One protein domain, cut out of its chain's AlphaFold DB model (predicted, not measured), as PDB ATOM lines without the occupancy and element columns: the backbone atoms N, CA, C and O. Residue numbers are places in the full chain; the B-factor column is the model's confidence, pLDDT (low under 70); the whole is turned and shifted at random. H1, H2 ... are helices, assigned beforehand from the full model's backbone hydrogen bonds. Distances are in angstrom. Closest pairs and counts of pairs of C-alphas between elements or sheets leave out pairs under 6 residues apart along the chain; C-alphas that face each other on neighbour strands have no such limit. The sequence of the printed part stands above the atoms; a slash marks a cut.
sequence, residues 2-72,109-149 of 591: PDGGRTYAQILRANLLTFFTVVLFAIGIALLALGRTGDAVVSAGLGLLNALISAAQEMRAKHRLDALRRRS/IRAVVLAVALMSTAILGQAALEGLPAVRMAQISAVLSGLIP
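Overview. This is residues 2 to 72 and 109 to 149 of the 591 residues of the protein "P-type E1-E2 ATPase" of Kineococcus xinjiangensis (UniProt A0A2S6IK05). What does one see first? One long helix, H3, makes most of the length of a rod; H1 and H2 pack one after the other along its side, and a second helical hairpin, H4 and H5, sits beside the H2 end, while residues 67 to 72 of H3 stick out at the far end. What is it made of? The 112 printed residues hold five named helices, H1 to H5 in chain order, and no named strand, in an all-helix class with mostly aligned packing. The whole is only just loose, close to extended, with a radius of gyration of the C-alphas of 19.8 A and spans of 72 by 25 by 21 A.

Arrangement. What comes first along the printed part? H1, residues 8 to 16, touches H3, residues 37 to 72, with the C-alphas of Asn 15 and Ala 51 closest at 4.9 A, at a shallow tilt of 31 degrees, opposite ways; H3 takes part with residues 48 to 59 alone. What follows? H2, residues 19 to 33, forms a helical hairpin with H3, touching its residues 37 to 51 alone; the C-alphas of Gly 28 and Ala 40 are closest at 4.0 A, at a shallow tilt of 30 degrees, opposite ways. How do the last helices stand? H4, residues 109 to 129, and H5, residues 134 to 145, form a helical hairpin at a shallow tilt of 15 degrees, opposite ways, with the C-alphas of Ser 120 and Leu 144 closest at 6.2 A. H2 is near both H4 and H5, H3 and H5 are close but not clearly touching, with the C-alphas of Asp 39 and Ala 142 closest at 7.2 A, and H1 is apart from H4 and H5. What do the backbones show? In H1, H2, H3, H4 and H5 every O i to N i+4 pair is within hydrogen-bond range.

Along the chain. Where does the first helix begin? H1 begins at C-alpha 8, (126.901, 153.752, 158.344). How long are the longer helices? From first to last C-alpha H2 measures 21.1 A, H3 51.5 A and H4 29.6 A. Where does the last helix end? H5 ends at C-alpha 145, (144.580, 164.169, 131.631).

Size, cuts and confidence. How large is it? The two C-alphas farthest apart, those of Ser 72 and Glu 130, are 71.9 A apart. Is the printed part cut? Residues 73 to 108 are not printed, and C-alphas 72 and 109 are 45.0 A apart across the cut between H3 and H4; the links H1 to H2, H2 to H3 and H4 to H5 are tight. Where is confidence low? Residues 2 to 6 and 71 to 72 are under 70, and the mean pLDDT of the printed part is 83.9.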
ATOM      1  N   PRO A   2     113.747 149.050 163.008       37.72
ATOM      2  CA  PRO A   2     115.153 149.430 162.930       37.72
ATOM      3  C   PRO A   2     115.249 150.937 162.645       37.72
ATOM      4  O   PRO A   2     114.517 151.448 161.801       37.72
ATOM      5  N   ASP A   3     116.093 151.605 163.427       43.34
ATOM      6  CA  ASP A   3     116.495 153.017 163.426       43.34
ATOM      7  C   ASP A   3     116.076 153.851 162.199       43.34
ATOM      8  O   ASP A   3     116.529 153.609 161.084       43.34
ATOM      9  N   GLY A   4     115.282 154.907 162.413       51.12
ATOM     10  CA  GLY A   4     114.802 155.829 161.368       51.12
ATOM     11  C   GLY A   4     115.881 156.649 160.636       51.12
ATOM     12  O   GLY A   4     115.561 157.390 159.707       51.12
ATOM     13  N   GLY A   5     117.158 156.491 160.996       61.28
ATOM     14  CA  GLY A   5     118.293 157.191 160.393       61.28
ATOM     15  C   GLY A   5     119.122 156.315 159.444       61.28
ATOM     16  O   GLY A   5     119.161 155.092 159.558       61.28
ATOM     17  N   ARG A   6     119.876 156.945 158.530       69.94
ATOM     18  CA  ARG A   6     120.760 156.231 157.583       69.94
ATOM     19  C   ARG A   6     121.783 155.365 158.321       69.94
ATOM     20  O   ARG A   6     122.405 155.822 159.284       69.94
ATOM     21  N   THR A   7     122.014 154.140 157.858       81.94
ATOM     22  CA  THR A   7     123.076 153.281 158.412       81.94
ATOM     23  C   THR A   7     124.460 153.766 157.973       81.94
ATOM     24  O   THR A   7     124.600 154.395 156.923       81.94
ATOM     25  N   TYR A   8     125.514 153.435 158.730       84.00
ATOM     26  CA  TYR A   8     126.901 153.752 158.344       84.00
ATOM     27  C   TYR A   8     127.246 153.217 156.938       84.00
ATOM     28  O   TYR A   8     127.903 153.902 156.155       84.00
ATOM     29  N   ALA A   9     126.720 152.044 156.566       83.38
ATOM     30  CA  ALA A   9     126.879 151.475 155.226       83.38
ATOM     31  C   ALA A   9     126.155 152.288 154.136       83.38
ATOM     32  O   ALA A   9     126.700 152.496 153.053       83.38
ATOM     33  N   GLN A  10     124.943 152.784 154.413       83.75
ATOM     34  CA  GLN A  10     124.210 153.658 153.489       83.75
ATOM     35  C   GLN A  10     124.915 155.007 153.297       83.75
ATOM     36  O   GLN A  10     124.942 155.516 152.176       83.75
ATOM     37  N   ILE A  11     125.504 155.558 154.364       81.69
ATOM     38  CA  ILE A  11     126.321 156.779 154.319       81.69
ATOM     39  C   ILE A  11     127.544 156.553 153.427       81.69
ATOM     40  O   ILE A  11     127.771 157.306 152.481       81.69
ATOM     41  N   LEU A  12     128.301 155.480 153.673       85.19
ATOM     42  CA  LEU A  12     129.498 155.169 152.896       85.19
ATOM     43  C   LEU A  12     129.171 154.953 151.411       85.19
ATOM     44  O   LEU A  12     129.807 155.551 150.545       85.19
ATOM     45  N   ARG A  13     128.133 154.162 151.106       85.81
ATOM     46  CA  ARG A  13     127.691 153.909 149.728       85.81
ATOM     47  C   ARG A  13     127.289 155.196 149.009       85.81
ATOM     48  O   ARG A  13     127.640 155.370 147.849       85.81
ATOM     49  N   ALA A  14     126.564 156.090 149.675       81.25
ATOM     50  CA  ALA A  14     126.122 157.334 149.056       81.25
ATOM     51  C   ALA A  14     127.273 158.297 148.754       81.25
ATOM     52  O   ALA A  14     127.224 158.984 147.740       81.25
ATOM     53  N   ASN A  15     128.310 158.312 149.594       83.06
ATOM     54  CA  ASN A  15     129.493 159.145 149.391       83.06
ATOM     55  C   ASN A  15     130.464 158.549 148.345       83.06
ATOM     56  O   ASN A  15     131.071 159.289 147.570       83.06
ATOM     57  N   LEU A  16     130.564 157.215 148.255       84.31
ATOM     58  CA  LEU A  16     131.350 156.525 147.220       84.31
ATOM     59  C   LEU A  16     130.705 156.583 145.830       84.31
ATOM     60  O   LEU A  16     131.412 156.603 144.829       84.31
ATOM     61  N   LEU A  17     129.374 156.614 145.759       83.81
ATOM     62  CA  LEU A  17     128.624 156.662 144.499       83.81
ATOM     63  C   LEU A  17     128.153 158.077 144.141       83.81
ATOM     64  O   LEU A  17     127.207 158.239 143.367       83.81
ATOM     65  N   THR A  18     128.795 159.113 144.689       79.31
ATOM     66  CA  THR A  18     128.550 160.480 144.219       79.31
ATOM     67  C   THR A  18     128.970 160.609 142.760       79.31
ATOM     68  O   THR A  18     129.890 159.933 142.295       79.31
ATOM     69  N   PHE A  19     128.309 161.512 142.033       75.75
ATOM     70  CA  PHE A  19     128.627 161.783 140.633       75.75
ATOM     71  C   PHE A  19     130.128 162.054 140.428       75.75
ATOM     72  O   PHE A  19     130.738 161.468 139.539       75.75
ATOM     73  N   PHE A  20     130.736 162.868 141.296       75.56
ATOM     74  CA  PHE A  20     132.158 163.203 141.218       75.56
ATOM     75  C   PHE A  20     133.064 161.994 141.407       75.56
ATOM     76  O   PHE A  20     133.952 161.765 140.591       75.56
ATOM     77  N   THR A  21     132.821 161.194 142.442       84.00
ATOM     78  CA  THR A  21     133.625 160.001 142.708       84.00
ATOM     79  C   THR A  21     133.503 158.984 141.571       84.00
ATOM     80  O   THR A  21     134.511 158.442 141.125       84.00
ATOM     81  N   VAL A  22     132.296 158.788 141.029       85.62
ATOM     82  CA  VAL A  22     132.066 157.901 139.877       85.62
ATOM     83  C   VAL A  22     132.804 158.392 138.633       85.62
ATOM     84  O   VAL A  22     133.455 157.592 137.966       85.62
ATOM     85  N   VAL A  23     132.755 159.692 138.330       81.50
ATOM     86  CA  VAL A  23     133.490 160.275 137.195       81.50
ATOM     87  C   VAL A  23     134.998 160.092 137.370       81.50
ATOM     88  O   VAL A  23     135.662 159.652 136.435       81.50
ATOM     89  N   LEU A  24     135.540 160.356 138.561       83.88
ATOM     90  CA  LEU A  24     136.969 160.188 138.844       83.88
ATOM     91  C   LEU A  24     137.422 158.724 138.758       83.88
ATOM     92  O   LEU A  24     138.510 158.451 138.247       83.88
ATOM     93  N   PHE A  25     136.592 157.771 139.190       88.88
ATOM     94  CA  PHE A  25     136.878 156.348 139.003       88.88
ATOM     95  C   PHE A  25     136.776 155.921 137.538       88.88
ATOM     96  O   PHE A  25     137.644 155.189 137.073       88.88
ATOM     97  N   ALA A  26     135.778 156.399 136.792       85.75
ATOM     98  CA  ALA A  26     135.644 156.108 135.365       85.75
ATOM     99  C   ALA A  26     136.846 156.636 134.565       85.75
ATOM    100  O   ALA A  26     137.418 155.908 133.756       85.75
ATOM    101  N   ILE A  27     137.280 157.868 134.851       82.38
ATOM    102  CA  ILE A  27     138.514 158.450 134.311       82.38
ATOM    103  C   ILE A  27     139.716 157.597 134.719       82.38
ATOM    104  O   ILE A  27     140.519 157.237 133.867       82.38
ATOM    105  N   GLY A  28     139.821 157.212 135.994       86.06
ATOM    106  CA  GLY A  28     140.902 156.357 136.483       86.06
ATOM    107  C   GLY A  28     140.999 155.032 135.724       86.06
ATOM    108  O   GLY A  28     142.086 154.656 135.302       86.06
ATOM    109  N   ILE A  29     139.870 154.360 135.477       87.50
ATOM    110  CA  ILE A  29     139.804 153.120 134.687       87.50
ATOM    111  C   ILE A  29     140.239 153.369 133.238       87.50
ATOM    112  O   ILE A  29     141.038 152.599 132.704       87.50
ATOM    113  N   ALA A  30     139.757 154.445 132.611       79.06
ATOM    114  CA  ALA A  30     140.150 154.806 131.251       79.06
ATOM    115  C   ALA A  30     141.663 155.073 131.146       79.06
ATOM    116  O   ALA A  30     142.316 154.588 130.226       79.06
ATOM    117  N   LEU A  31     142.246 155.772 132.123       82.19
ATOM    118  CA  LEU A  31     143.688 156.022 132.200       82.19
ATOM    119  C   LEU A  31     144.486 154.733 132.413       82.19
ATOM    120  O   LEU A  31     145.538 154.548 131.803       82.19
ATOM    121  N   LEU A  32     143.966 153.806 133.216       86.69
ATOM    122  CA  LEU A  32     144.564 152.486 133.417       86.69
ATOM    123  C   LEU A  32     144.597 151.684 132.108       86.69
ATOM    124  O   LEU A  32     145.631 151.107 131.779       86.69
ATOM    125  N   ALA A  33     143.510 151.721 131.328       80.31
ATOM    126  CA  ALA A  33     143.444 151.103 130.002       80.31
ATOM    127  C   ALA A  33     144.432 151.732 129.001       80.31
ATOM    128  O   ALA A  33     144.939 151.043 128.121       80.31
ATOM    129  N   LEU A  34     144.762 153.016 129.172       74.44
ATOM    130  CA  LEU A  34     145.787 153.732 128.400       74.44
ATOM    131  C   LEU A  34     147.222 153.506 128.926       74.44
ATOM    132  O   LEU A  34     148.157 154.158 128.461       74.44
ATOM    133  N   GLY A  35     147.429 152.626 129.914       79.50
ATOM    134  CA  GLY A  35     148.748 152.374 130.508       79.50
ATOM    135  C   GLY A  35     149.279 153.539 131.359       79.50
ATOM    136  O   GLY A  35     150.484 153.643 131.602       79.50
ATOM    137  N   ARG A  36     148.404 154.449 131.806       80.56
ATOM    138  CA  ARG A  36     148.719 155.594 132.678       80.56
ATOM    139  C   ARG A  36     148.418 155.257 134.136       80.56
ATOM    140  O   ARG A  36     147.508 155.808 134.747       80.56
ATOM    141  N   THR A  37     149.194 154.342 134.711       84.50
ATOM    142  CA  THR A  37     148.985 153.881 136.095       84.50
ATOM    143  C   THR A  37     149.120 155.008 137.122       84.50
ATOM    144  O   THR A  37     148.298 155.090 138.027       84.50
ATOM    145  N   GLY A  38     150.091 155.914 136.958       81.94
ATOM    146  CA  GLY A  38     150.269 157.074 137.841       81.94
ATOM    147  C   GLY A  38     149.048 157.998 137.861       81.94
ATOM    148  O   GLY A  38     148.477 158.245 138.921       81.94
ATOM    149  N   ASP A  39     148.590 158.441 136.688       80.12
ATOM    150  CA  ASP A  39     147.435 159.343 136.571       80.12
ATOM    151  C   ASP A  39     146.129 158.658 136.999       80.12
ATOM    152  O   ASP A  39     145.276 159.275 137.642       80.12
ATOM    153  N   ALA A  40     145.987 157.359 136.713       85.94
ATOM    154  CA  ALA A  40     144.868 156.552 137.185       85.94
ATOM    155  C   ALA A  40     144.814 156.486 138.718       85.94
ATOM    156  O   ALA A  40     143.741 156.661 139.301       85.94
ATOM    157  N   VAL A  41     145.963 156.282 139.374       89.06
ATOM    158  CA  VAL A  41     146.084 156.283 140.840       89.06
ATOM    159  C   VAL A  41     145.754 157.658 141.410       89.06
ATOM    160  O   VAL A  41     145.028 157.731 142.399       89.06
ATOM    161  N   VAL A  42     146.217 158.746 140.788       85.19
ATOM    162  CA  VAL A  42     145.872 160.109 141.221       85.19
ATOM    163  C   VAL A  42     144.365 160.351 141.103       85.19
ATOM    164  O   VAL A  42     143.747 160.778 142.077       85.19
ATOM    165  N   SER A  43     143.747 160.020 139.964       85.31
ATOM    166  CA  SER A  43     142.304 160.201 139.745       85.31
ATOM    167  C   SER A  43     141.464 159.371 140.721       85.31
ATOM    168  O   SER A  43     140.604 159.906 141.426       85.31
ATOM    169  N   ALA A  44     141.739 158.066 140.823       87.94
ATOM    170  CA  ALA A  44     141.031 157.172 141.735       87.94
ATOM    171  C   ALA A  44     141.281 157.536 143.209       87.94
ATOM    172  O   ALA A  44     140.352 157.520 144.016       87.94
ATOM    173  N   GLY A  45     142.513 157.914 143.556       88.88
ATOM    174  CA  GLY A  45     142.899 158.355 144.894       88.88
ATOM    175  C   GLY A  45     142.169 159.625 145.324       88.88
ATOM    176  O   GLY A  45     141.660 159.681 146.441       88.88
ATOM    177  N   LEU A  46     142.032 160.613 144.433       86.25
ATOM    178  CA  LEU A  46     141.219 161.809 144.676       86.25
ATOM    179  C   LEU A  46     139.733 161.473 144.848       86.25
ATOM    180  O   LEU A  46     139.093 162.001 145.759       86.25
ATOM    181  N   GLY A  47     139.186 160.586 144.010       85.44
ATOM    182  CA  GLY A  47     137.805 160.114 144.145       85.44
ATOM    183  C   GLY A  47     137.557 159.455 145.502       85.44
ATOM    184  O   GLY A  47     136.599 159.794 146.201       85.44
ATOM    185  N   LEU A  48     138.470 158.576 145.918       89.38
ATOM    186  CA  LEU A  48     138.420 157.920 147.220       89.38
ATOM    187  C   LEU A  48     138.558 158.926 148.369       89.38
ATOM    188  O   LEU A  48     137.759 158.889 149.300       89.38
ATOM    189  N   LEU A  49     139.521 159.847 148.302       89.38
ATOM    190  CA  LEU A  49     139.729 160.872 149.326       89.38
ATOM    191  C   LEU A  49     138.483 161.750 149.506       89.38
ATOM    192  O   LEU A  49     138.051 161.967 150.637       89.38
ATOM    193  N   ASN A  50     137.867 162.203 148.411       85.25
ATOM    194  CA  ASN A  50     136.637 162.997 148.460       85.25
ATOM    195  C   ASN A  50     135.485 162.222 149.114       85.25
ATOM    196  O   ASN A  50     134.776 162.762 149.973       85.25
ATOM    197  N   ALA A  51     135.322 160.947 148.753       86.06
ATOM    198  CA  ALA A  51     134.316 160.080 149.356       86.06
ATOM    199  C   ALA A  51     134.576 159.853 150.853       86.06
ATOM    200  O   ALA A  51     133.640 159.906 151.650       86.06
ATOM    201  N   LEU A  52     135.836 159.650 151.248       89.12
ATOM    202  CA  LEU A  52     136.233 159.451 152.641       89.12
ATOM    203  C   LEU A  52     136.005 160.701 153.487       89.12
ATOM    204  O   LEU A  52     135.449 160.589 154.576       89.12
ATOM    205  N   ILE A  53     136.392 161.886 152.999       87.00
ATOM    206  CA  ILE A  53     136.161 163.155 153.703       87.00
ATOM    207  C   ILE A  53     134.659 163.349 153.934       87.00
ATOM    208  O   ILE A  53     134.239 163.601 155.063       87.00
ATOM    209  N   SER A  54     133.851 163.178 152.887       81.12
ATOM    210  CA  SER A  54     132.403 163.397 152.951       81.12
ATOM    211  C   SER A  54     131.713 162.382 153.869       81.12
ATOM    212  O   SER A  54     130.954 162.766 154.762       81.12
ATOM    213  N   ALA A  55     132.065 161.096 153.751       86.12
ATOM    214  CA  ALA A  55     131.559 160.051 154.636       86.12
ATOM    215  C   ALA A  55     131.984 160.283 156.091       86.12
ATOM    216  O   ALA A  55     131.171 160.135 156.998       86.12
ATOM    217  N   ALA A  56     133.239 160.668 156.344       86.56
ATOM    218  CA  ALA A  56     133.731 160.924 157.694       86.56
ATOM    219  C   ALA A  56     132.978 162.073 158.379       86.56
ATOM    220  O   ALA A  56     132.698 161.979 159.574       86.56
ATOM    221  N   GLN A  57     132.628 163.133 157.644       83.88
ATOM    222  CA  GLN A  57     131.822 164.238 158.172       83.88
ATOM    223  C   GLN A  57     130.415 163.766 158.570       83.88
ATOM    224  O   GLN A  57     130.002 163.975 159.712       83.88
ATOM    225  N   GLU A  58     129.717 163.056 157.680       83.12
ATOM    226  CA  GLU A  58     128.362 162.541 157.937       83.12
ATOM    227  C   GLU A  58     128.351 161.496 159.071       83.12
ATOM    228  O   GLU A  58     127.503 161.532 159.964       83.12
ATOM    229  N   MET A  59     129.356 160.615 159.127       85.69
ATOM    230  CA  MET A  59     129.504 159.630 160.206       85.69
ATOM    231  C   MET A  59     129.800 160.279 161.564       85.69
ATOM    232  O   MET A  59     129.273 159.826 162.578       85.69
ATOM    233  N   ARG A  60     130.612 161.346 161.615       85.12
ATOM    234  CA  ARG A  60     130.853 162.107 162.858       85.12
ATOM    235  C   ARG A  60     129.581 162.776 163.360       85.12
ATOM    236  O   ARG A  60     129.350 162.783 164.571       85.12
ATOM    237  N   ALA A  61     128.768 163.315 162.452       80.56
ATOM    238  CA  ALA A  61     127.472 163.877 162.799       80.56
ATOM    239  C   ALA A  61     126.564 162.805 163.414       80.56
ATOM    240  O   ALA A  61     126.127 162.948 164.558       80.56
ATOM    241  N   LYS A  62     126.395 161.676 162.717       83.50
ATOM    242  CA  LYS A  62     125.609 160.541 163.212       83.50
ATOM    243  C   LYS A  62     126.084 160.057 164.584       83.50
ATOM    244  O   LYS A  62     125.271 159.907 165.487       83.50
ATOM    245  N   HIS A  63     127.391 159.892 164.782       85.56
ATOM    246  CA  HIS A  63     127.937 159.423 166.057       85.56
ATOM    247  C   HIS A  63     127.597 160.358 167.228       85.56
ATOM    248  O   HIS A  63     127.285 159.892 168.325       85.56
ATOM    249  N   ARG A  64     127.632 161.681 167.009       82.00
ATOM    250  CA  ARG A  64     127.215 162.659 168.025       82.00
ATOM    251  C   ARG A  64     125.722 162.554 168.319       82.00
ATOM    252  O   ARG A  64     125.350 162.561 169.488       82.00
ATOM    253  N   LEU A  65     124.887 162.397 167.295       80.94
ATOM    254  CA  LEU A  65     123.445 162.207 167.469       80.94
ATOM    255  C   LEU A  65     123.133 160.914 168.248       80.94
ATOM    256  O   LEU A  65     122.356 160.937 169.201       80.94
ATOM    257  N   ASP A  66     123.812 159.812 167.923       83.06
ATOM    258  CA  ASP A  66     123.697 158.526 168.625       83.06
ATOM    259  C   ASP A  66     124.167 158.621 170.092       83.06
ATOM    260  O   ASP A  66     123.641 157.945 170.979       83.06
ATOM    261  N   ALA A  67     125.166 159.460 170.381       82.50
ATOM    262  CA  ALA A  67     125.604 159.738 171.747       82.50
ATOM    263  C   ALA A  67     124.564 160.551 172.538       82.50
ATOM    264  O   ALA A  67     124.327 160.252 173.709       82.50
ATOM    265  N   LEU A  68     123.907 161.531 171.905       78.81
ATOM    266  CA  LEU A  68     122.826 162.305 172.523       78.81
ATOM    267  C   LEU A  68     121.633 161.415 172.875       78.81
ATOM    268  O   LEU A  68     121.133 161.491 173.993       78.81
ATOM    269  N   ARG A  69     121.244 160.510 171.968       73.62
ATOM    270  CA  ARG A  69     120.172 159.529 172.206       73.62
ATOM    271  C   ARG A  69     120.411 158.697 173.459       73.62
ATOM    272  O   ARG A  69     119.503 158.534 174.266       73.62
ATOM    273  N   ARG A  70     121.642 158.204 173.631       75.00
ATOM    274  CA  ARG A  70     122.031 157.396 174.795       75.00
ATOM    275  C   ARG A  70     121.945 158.167 176.110       75.00
ATOM    276  O   ARG A  70     121.607 157.566 177.116       75.00
ATOM    277  N   ARG A  71     122.207 159.479 176.100       66.19
ATOM    278  CA  ARG A  71     122.060 160.338 177.289       66.19
ATOM    279  C   ARG A  71     120.602 160.641 177.625       66.19
ATOM    280  O   ARG A  71     120.259 160.700 178.793       66.19
ATOM    281  N   SER A  72     119.750 160.808 176.616       59.06
ATOM    282  CA  SER A  72     118.304 160.999 176.810       59.06
ATOM    283  C   SER A  72     117.545 159.710 177.160       59.06
ATOM    284  O   SER A  72     116.374 159.782 177.501       59.06
ATOM    285  N   ILE A 109     131.067 170.898 134.838       84.56
ATOM    286  CA  ILE A 109     132.017 169.795 134.905       84.56
ATOM    287  C   ILE A 109     131.711 168.750 133.838       84.56
ATOM    288  O   ILE A 109     132.634 168.287 133.175       84.56
ATOM    289  N   ARG A 110     130.437 168.408 133.619       86.31
ATOM    290  CA  ARG A 110     130.038 167.495 132.538       86.31
ATOM    291  C   ARG A 110     130.450 168.029 131.176       86.31
ATOM    292  O   ARG A 110     131.011 167.274 130.390       86.31
ATOM    293  N   ALA A 111     130.211 169.313 130.919       89.50
ATOM    294  CA  ALA A 111     130.602 169.948 129.668       89.50
ATOM    295  C   ALA A 111     132.127 169.911 129.466       89.50
ATOM    296  O   ALA A 111     132.590 169.521 128.398       89.50
ATOM    297  N   VAL A 112     132.906 170.246 130.501       89.44
ATOM    298  CA  VAL A 112     134.377 170.224 130.450       89.44
ATOM    299  C   VAL A 112     134.916 168.809 130.261       89.44
ATOM    300  O   VAL A 112     135.739 168.595 129.379       89.44
ATOM    301  N   VAL A 113     134.450 167.831 131.045       87.31
ATOM    302  CA  VAL A 113     134.900 166.433 130.936       87.31
ATOM    303  C   VAL A 113     134.554 165.860 129.565       87.31
ATOM    304  O   VAL A 113     135.402 165.213 128.958       87.31
ATOM    305  N   LEU A 114     133.353 166.133 129.042       90.00
ATOM    306  CA  LEU A 114     132.965 165.709 127.697       90.00
ATOM    307  C   LEU A 114     133.860 166.348 126.627       90.00
ATOM    308  O   LEU A 114     134.362 165.642 125.759       90.00
ATOM    309  N   ALA A 115     134.097 167.661 126.702       91.38
ATOM    310  CA  ALA A 115     134.955 168.365 125.752       91.38
ATOM    311  C   ALA A 115     136.399 167.838 125.784       91.38
ATOM    312  O   ALA A 115     136.972 167.552 124.733       91.38
ATOM    313  N   VAL A 116     136.968 167.648 126.979       90.75
ATOM    314  CA  VAL A 116     138.311 167.078 127.157       90.75
ATOM    315  C   VAL A 116     138.363 165.641 126.649       90.75
ATOM    316  O   VAL A 116     139.330 165.292 125.981       90.75
ATOM    317  N   ALA A 117     137.342 164.817 126.898       88.81
ATOM    318  CA  ALA A 117     137.289 163.445 126.402       88.81
ATOM    319  C   ALA A 117     137.262 163.397 124.868       88.81
ATOM    320  O   ALA A 117     138.099 162.723 124.275       88.81
ATOM    321  N   LEU A 118     136.376 164.167 124.224       93.25
ATOM    322  CA  LEU A 118     136.289 164.248 122.760       93.25
ATOM    323  C   LEU A 118     137.605 164.727 122.140       93.25
ATOM    324  O   LEU A 118     138.120 164.106 121.211       93.25
ATOM    325  N   MET A 119     138.175 165.799 122.692       94.44
ATOM    326  CA  MET A 119     139.469 166.324 122.262       94.44
ATOM    327  C   MET A 119     140.588 165.290 122.443       94.44
ATOM    328  O   MET A 119     141.410 165.111 121.549       94.44
ATOM    329  N   SER A 120     140.610 164.585 123.575       91.56
ATOM    330  CA  SER A 120     141.633 163.577 123.858       91.56
ATOM    331  C   SER A 120     141.538 162.396 122.904       91.56
ATOM    332  O   SER A 120     142.560 161.951 122.392       91.56
ATOM    333  N   THR A 121     140.325 161.918 122.616       91.06
ATOM    334  CA  THR A 121     140.095 160.860 121.627       91.06
ATOM    335  C   THR A 121     140.552 161.289 120.236       91.06
ATOM    336  O   THR A 121     141.214 160.506 119.563       91.06
ATOM    337  N   ALA A 122     140.261 162.524 119.817       93.25
ATOM    338  CA  ALA A 122     140.692 163.034 118.518       93.25
ATOM    339  C   ALA A 122     142.225 163.118 118.409       93.25
ATOM    340  O   ALA A 122     142.804 162.581 117.468       93.25
ATOM    341  N   ILE A 123     142.888 163.729 119.396       93.56
ATOM    342  CA  ILE A 123     144.347 163.924 119.387       93.56
ATOM    343  C   ILE A 123     145.087 162.589 119.503       93.56
ATOM    344  O   ILE A 123     146.025 162.344 118.750       93.56
ATOM    345  N   LEU A 124     144.675 161.707 120.419       92.00
ATOM    346  CA  LEU A 124     145.309 160.394 120.577       92.00
ATOM    347  C   LEU A 124     145.014 159.473 119.390       92.00
ATOM    348  O   LEU A 124     145.884 158.701 118.996       92.00
ATOM    349  N   GLY A 125     143.815 159.568 118.807       92.19
ATOM    350  CA  GLY A 125     143.460 158.857 117.583       92.19
ATOM    351  C   GLY A 125     144.345 159.284 116.415       92.19
ATOM    352  O   GLY A 125     144.922 158.430 115.752       92.19
ATOM    353  N   GLN A 126     144.530 160.592 116.219       91.50
ATOM    354  CA  GLN A 126     145.441 161.111 115.199       91.50
ATOM    355  C   GLN A 126     146.893 160.679 115.460       91.50
ATOM    356  O   GLN A 126     147.535 160.142 114.564       91.50
ATOM    357  N   ALA A 127     147.382 160.811 116.695       90.44
ATOM    358  CA  ALA A 127     148.717 160.361 117.094       90.44
ATOM    359  C   ALA A 127     148.957 158.862 116.827       90.44
ATOM    360  O   ALA A 127     150.060 158.461 116.456       90.44
ATOM    361  N   ALA A 128     147.930 158.027 117.014       90.50
ATOM    362  CA  ALA A 128     147.995 156.603 116.708       90.50
ATOM    363  C   ALA A 128     148.035 156.341 115.193       90.50
ATOM    364  O   ALA A 128     148.799 155.488 114.748       90.50
ATOM    365  N   LEU A 129     147.253 157.088 114.402       93.44
ATOM    366  CA  LEU A 129     147.265 157.005 112.936       93.44
ATOM    367  C   LEU A 129     148.606 157.457 112.338       93.44
ATOM    368  O   LEU A 129     149.057 156.880 111.353       93.44
ATOM    369  N   GLU A 130     149.263 158.439 112.954       90.56
ATOM    370  CA  GLU A 130     150.620 158.887 112.607       90.56
ATOM    371  C   GLU A 130     151.715 157.883 113.024       90.56
ATOM    372  O   GLU A 130     152.878 158.050 112.662       90.56
ATOM    373  N   GLY A 131     151.371 156.833 113.781       90.88
ATOM    374  CA  GLY A 131     152.324 155.818 114.232       90.88
ATOM    375  C   GLY A 131     153.316 156.329 115.279       90.88
ATOM    376  O   GLY A 131     154.453 155.852 115.329       90.88
ATOM    377  N   LEU A 132     152.923 157.306 116.110       88.62
ATOM    378  CA  LEU A 132     153.815 157.862 117.127       88.62
ATOM    379  C   LEU A 132     154.250 156.794 118.153       88.62
ATOM    380  O   LEU A 132     153.452 155.934 118.535       88.62
ATOM    381  N   PRO A 133     155.494 156.861 118.674       89.31
ATOM    382  CA  PRO A 133     155.964 155.929 119.692       89.31
ATOM    383  C   PRO A 133     155.070 155.929 120.935       89.31
ATOM    384  O   PRO A 133     154.623 156.988 121.388       89.31
ATOM    385  N   ALA A 134     154.908 154.760 121.564       85.44
ATOM    386  CA  ALA A 134     154.083 154.599 122.762       85.44
ATOM    387  C   ALA A 134     154.454 155.588 123.882       85.44
ATOM    388  O   ALA A 134     153.572 156.107 124.557       85.44
ATOM    389  N   VAL A 135     155.746 155.910 124.037       85.06
ATOM    390  CA  VAL A 135     156.244 156.904 125.006       85.06
ATOM    391  C   VAL A 135     155.685 158.307 124.727       85.06
ATOM    392  O   VAL A 135     155.259 158.992 125.655       85.06
ATOM    393  N   ARG A 136     155.614 158.719 123.455       86.81
ATOM    394  CA  ARG A 136     155.082 160.029 123.052       86.81
ATOM    395  C   ARG A 136     153.562 160.087 123.223       86.81
ATOM    396  O   ARG A 136     153.047 161.066 123.756       86.81
ATOM    397  N   MET A 137     152.846 159.016 122.876       87.94
ATOM    398  CA  MET A 137     151.406 158.893 123.171       87.94
ATOM    399  C   MET A 137     151.131 158.990 124.684       87.94
ATOM    400  O   MET A 137     150.190 159.649 125.133       87.94
ATOM    401  N   ALA A 138     152.000 158.376 125.485       84.81
ATOM    402  CA  ALA A 138     151.994 158.443 126.939       84.81
ATOM    403  C   ALA A 138     152.194 159.878 127.477       84.81
ATOM    404  O   ALA A 138     151.493 160.285 128.405       84.81
ATOM    405  N   GLN A 139     153.115 160.660 126.911       87.12
ATOM    406  CA  GLN A 139     153.307 162.070 127.285       87.12
ATOM    407  C   GLN A 139     152.085 162.930 126.918       87.12
ATOM    408  O   GLN A 139     151.577 163.666 127.763       87.12
ATOM    409  N   ILE A 140     151.559 162.784 125.697       91.31
ATOM    410  CA  ILE A 140     150.373 163.521 125.227       91.31
ATOM    411  C   ILE A 140     149.166 163.236 126.132       91.31
ATOM    412  O   ILE A 140     148.505 164.158 126.608       91.31
ATOM    413  N   SER A 141     148.903 161.960 126.430       87.94
ATOM    414  CA  SER A 141     147.807 161.563 127.326       87.94
ATOM    415  C   SER A 141     147.967 162.099 128.752       87.94
ATOM    416  O   SER A 141     146.965 162.495 129.345       87.94
ATOM    417  N   ALA A 142     149.189 162.192 129.289       87.38
ATOM    418  CA  ALA A 142     149.432 162.789 130.606       87.38
ATOM    419  C   ALA A 142     149.042 164.280 130.637       87.38
ATOM    420  O   ALA A 142     148.337 164.728 131.545       87.38
ATOM    421  N   VAL A 143     149.408 165.047 129.603       91.69
ATOM    422  CA  VAL A 143     149.015 166.462 129.489       91.69
ATOM    423  C   VAL A 143     147.502 166.615 129.348       91.69
ATOM    424  O   VAL A 143     146.901 167.436 130.044       91.69
ATOM    425  N   LEU A 144     146.872 165.814 128.485       91.75
ATOM    426  CA  LEU A 144     145.422 165.848 128.273       91.75
ATOM    427  C   LEU A 144     144.650 165.503 129.554       91.75
ATOM    428  O   LEU A 144     143.665 166.162 129.885       91.75
ATOM    429  N   SER A 145     145.142 164.535 130.326       85.81
ATOM    430  CA  SER A 145     144.580 164.169 131.631       85.81
ATOM    431  C   SER A 145     144.681 165.311 132.642       85.81
ATOM    432  O   SER A 145     143.776 165.507 133.454       85.81
ATOM    433  N   GLY A 146     145.742 166.119 132.561       87.25
ATOM    434  CA  GLY A 146     145.942 167.316 133.381       87.25
ATOM    435  C   GLY A 146     144.945 168.456 133.123       87.25
ATOM    436  O   GLY A 146     144.931 169.425 133.886       87.25
ATOM    437  N   LEU A 147     144.108 168.356 132.080       91.00
ATOM    438  CA  LEU A 147     143.012 169.293 131.800       91.00
ATOM    439  C   LEU A 147     141.761 169.012 132.635       91.00
ATOM    440  O   LEU A 147     140.884 169.867 132.743       91.00
ATOM    441  N   ILE A 148     141.662 167.832 133.245       87.44
ATOM    442  CA  ILE A 148     140.572 167.531 134.168       87.44
ATOM    443  C   ILE A 148     140.801 168.352 135.449       87.44
ATOM    444  O   ILE A 148     141.889 168.299 136.031       87.44
ATOM    445  N   PRO A 149     139.807 169.122 135.933       85.88
ATOM    446  CA  PRO A 149     139.998 170.043 137.052       85.88
ATOM    447  C   PRO A 149     139.978 169.324 138.416       85.88
ATOM    448  O   PRO A 149     139.183 169.671 139.286       85.88
TER     449      PRO A 149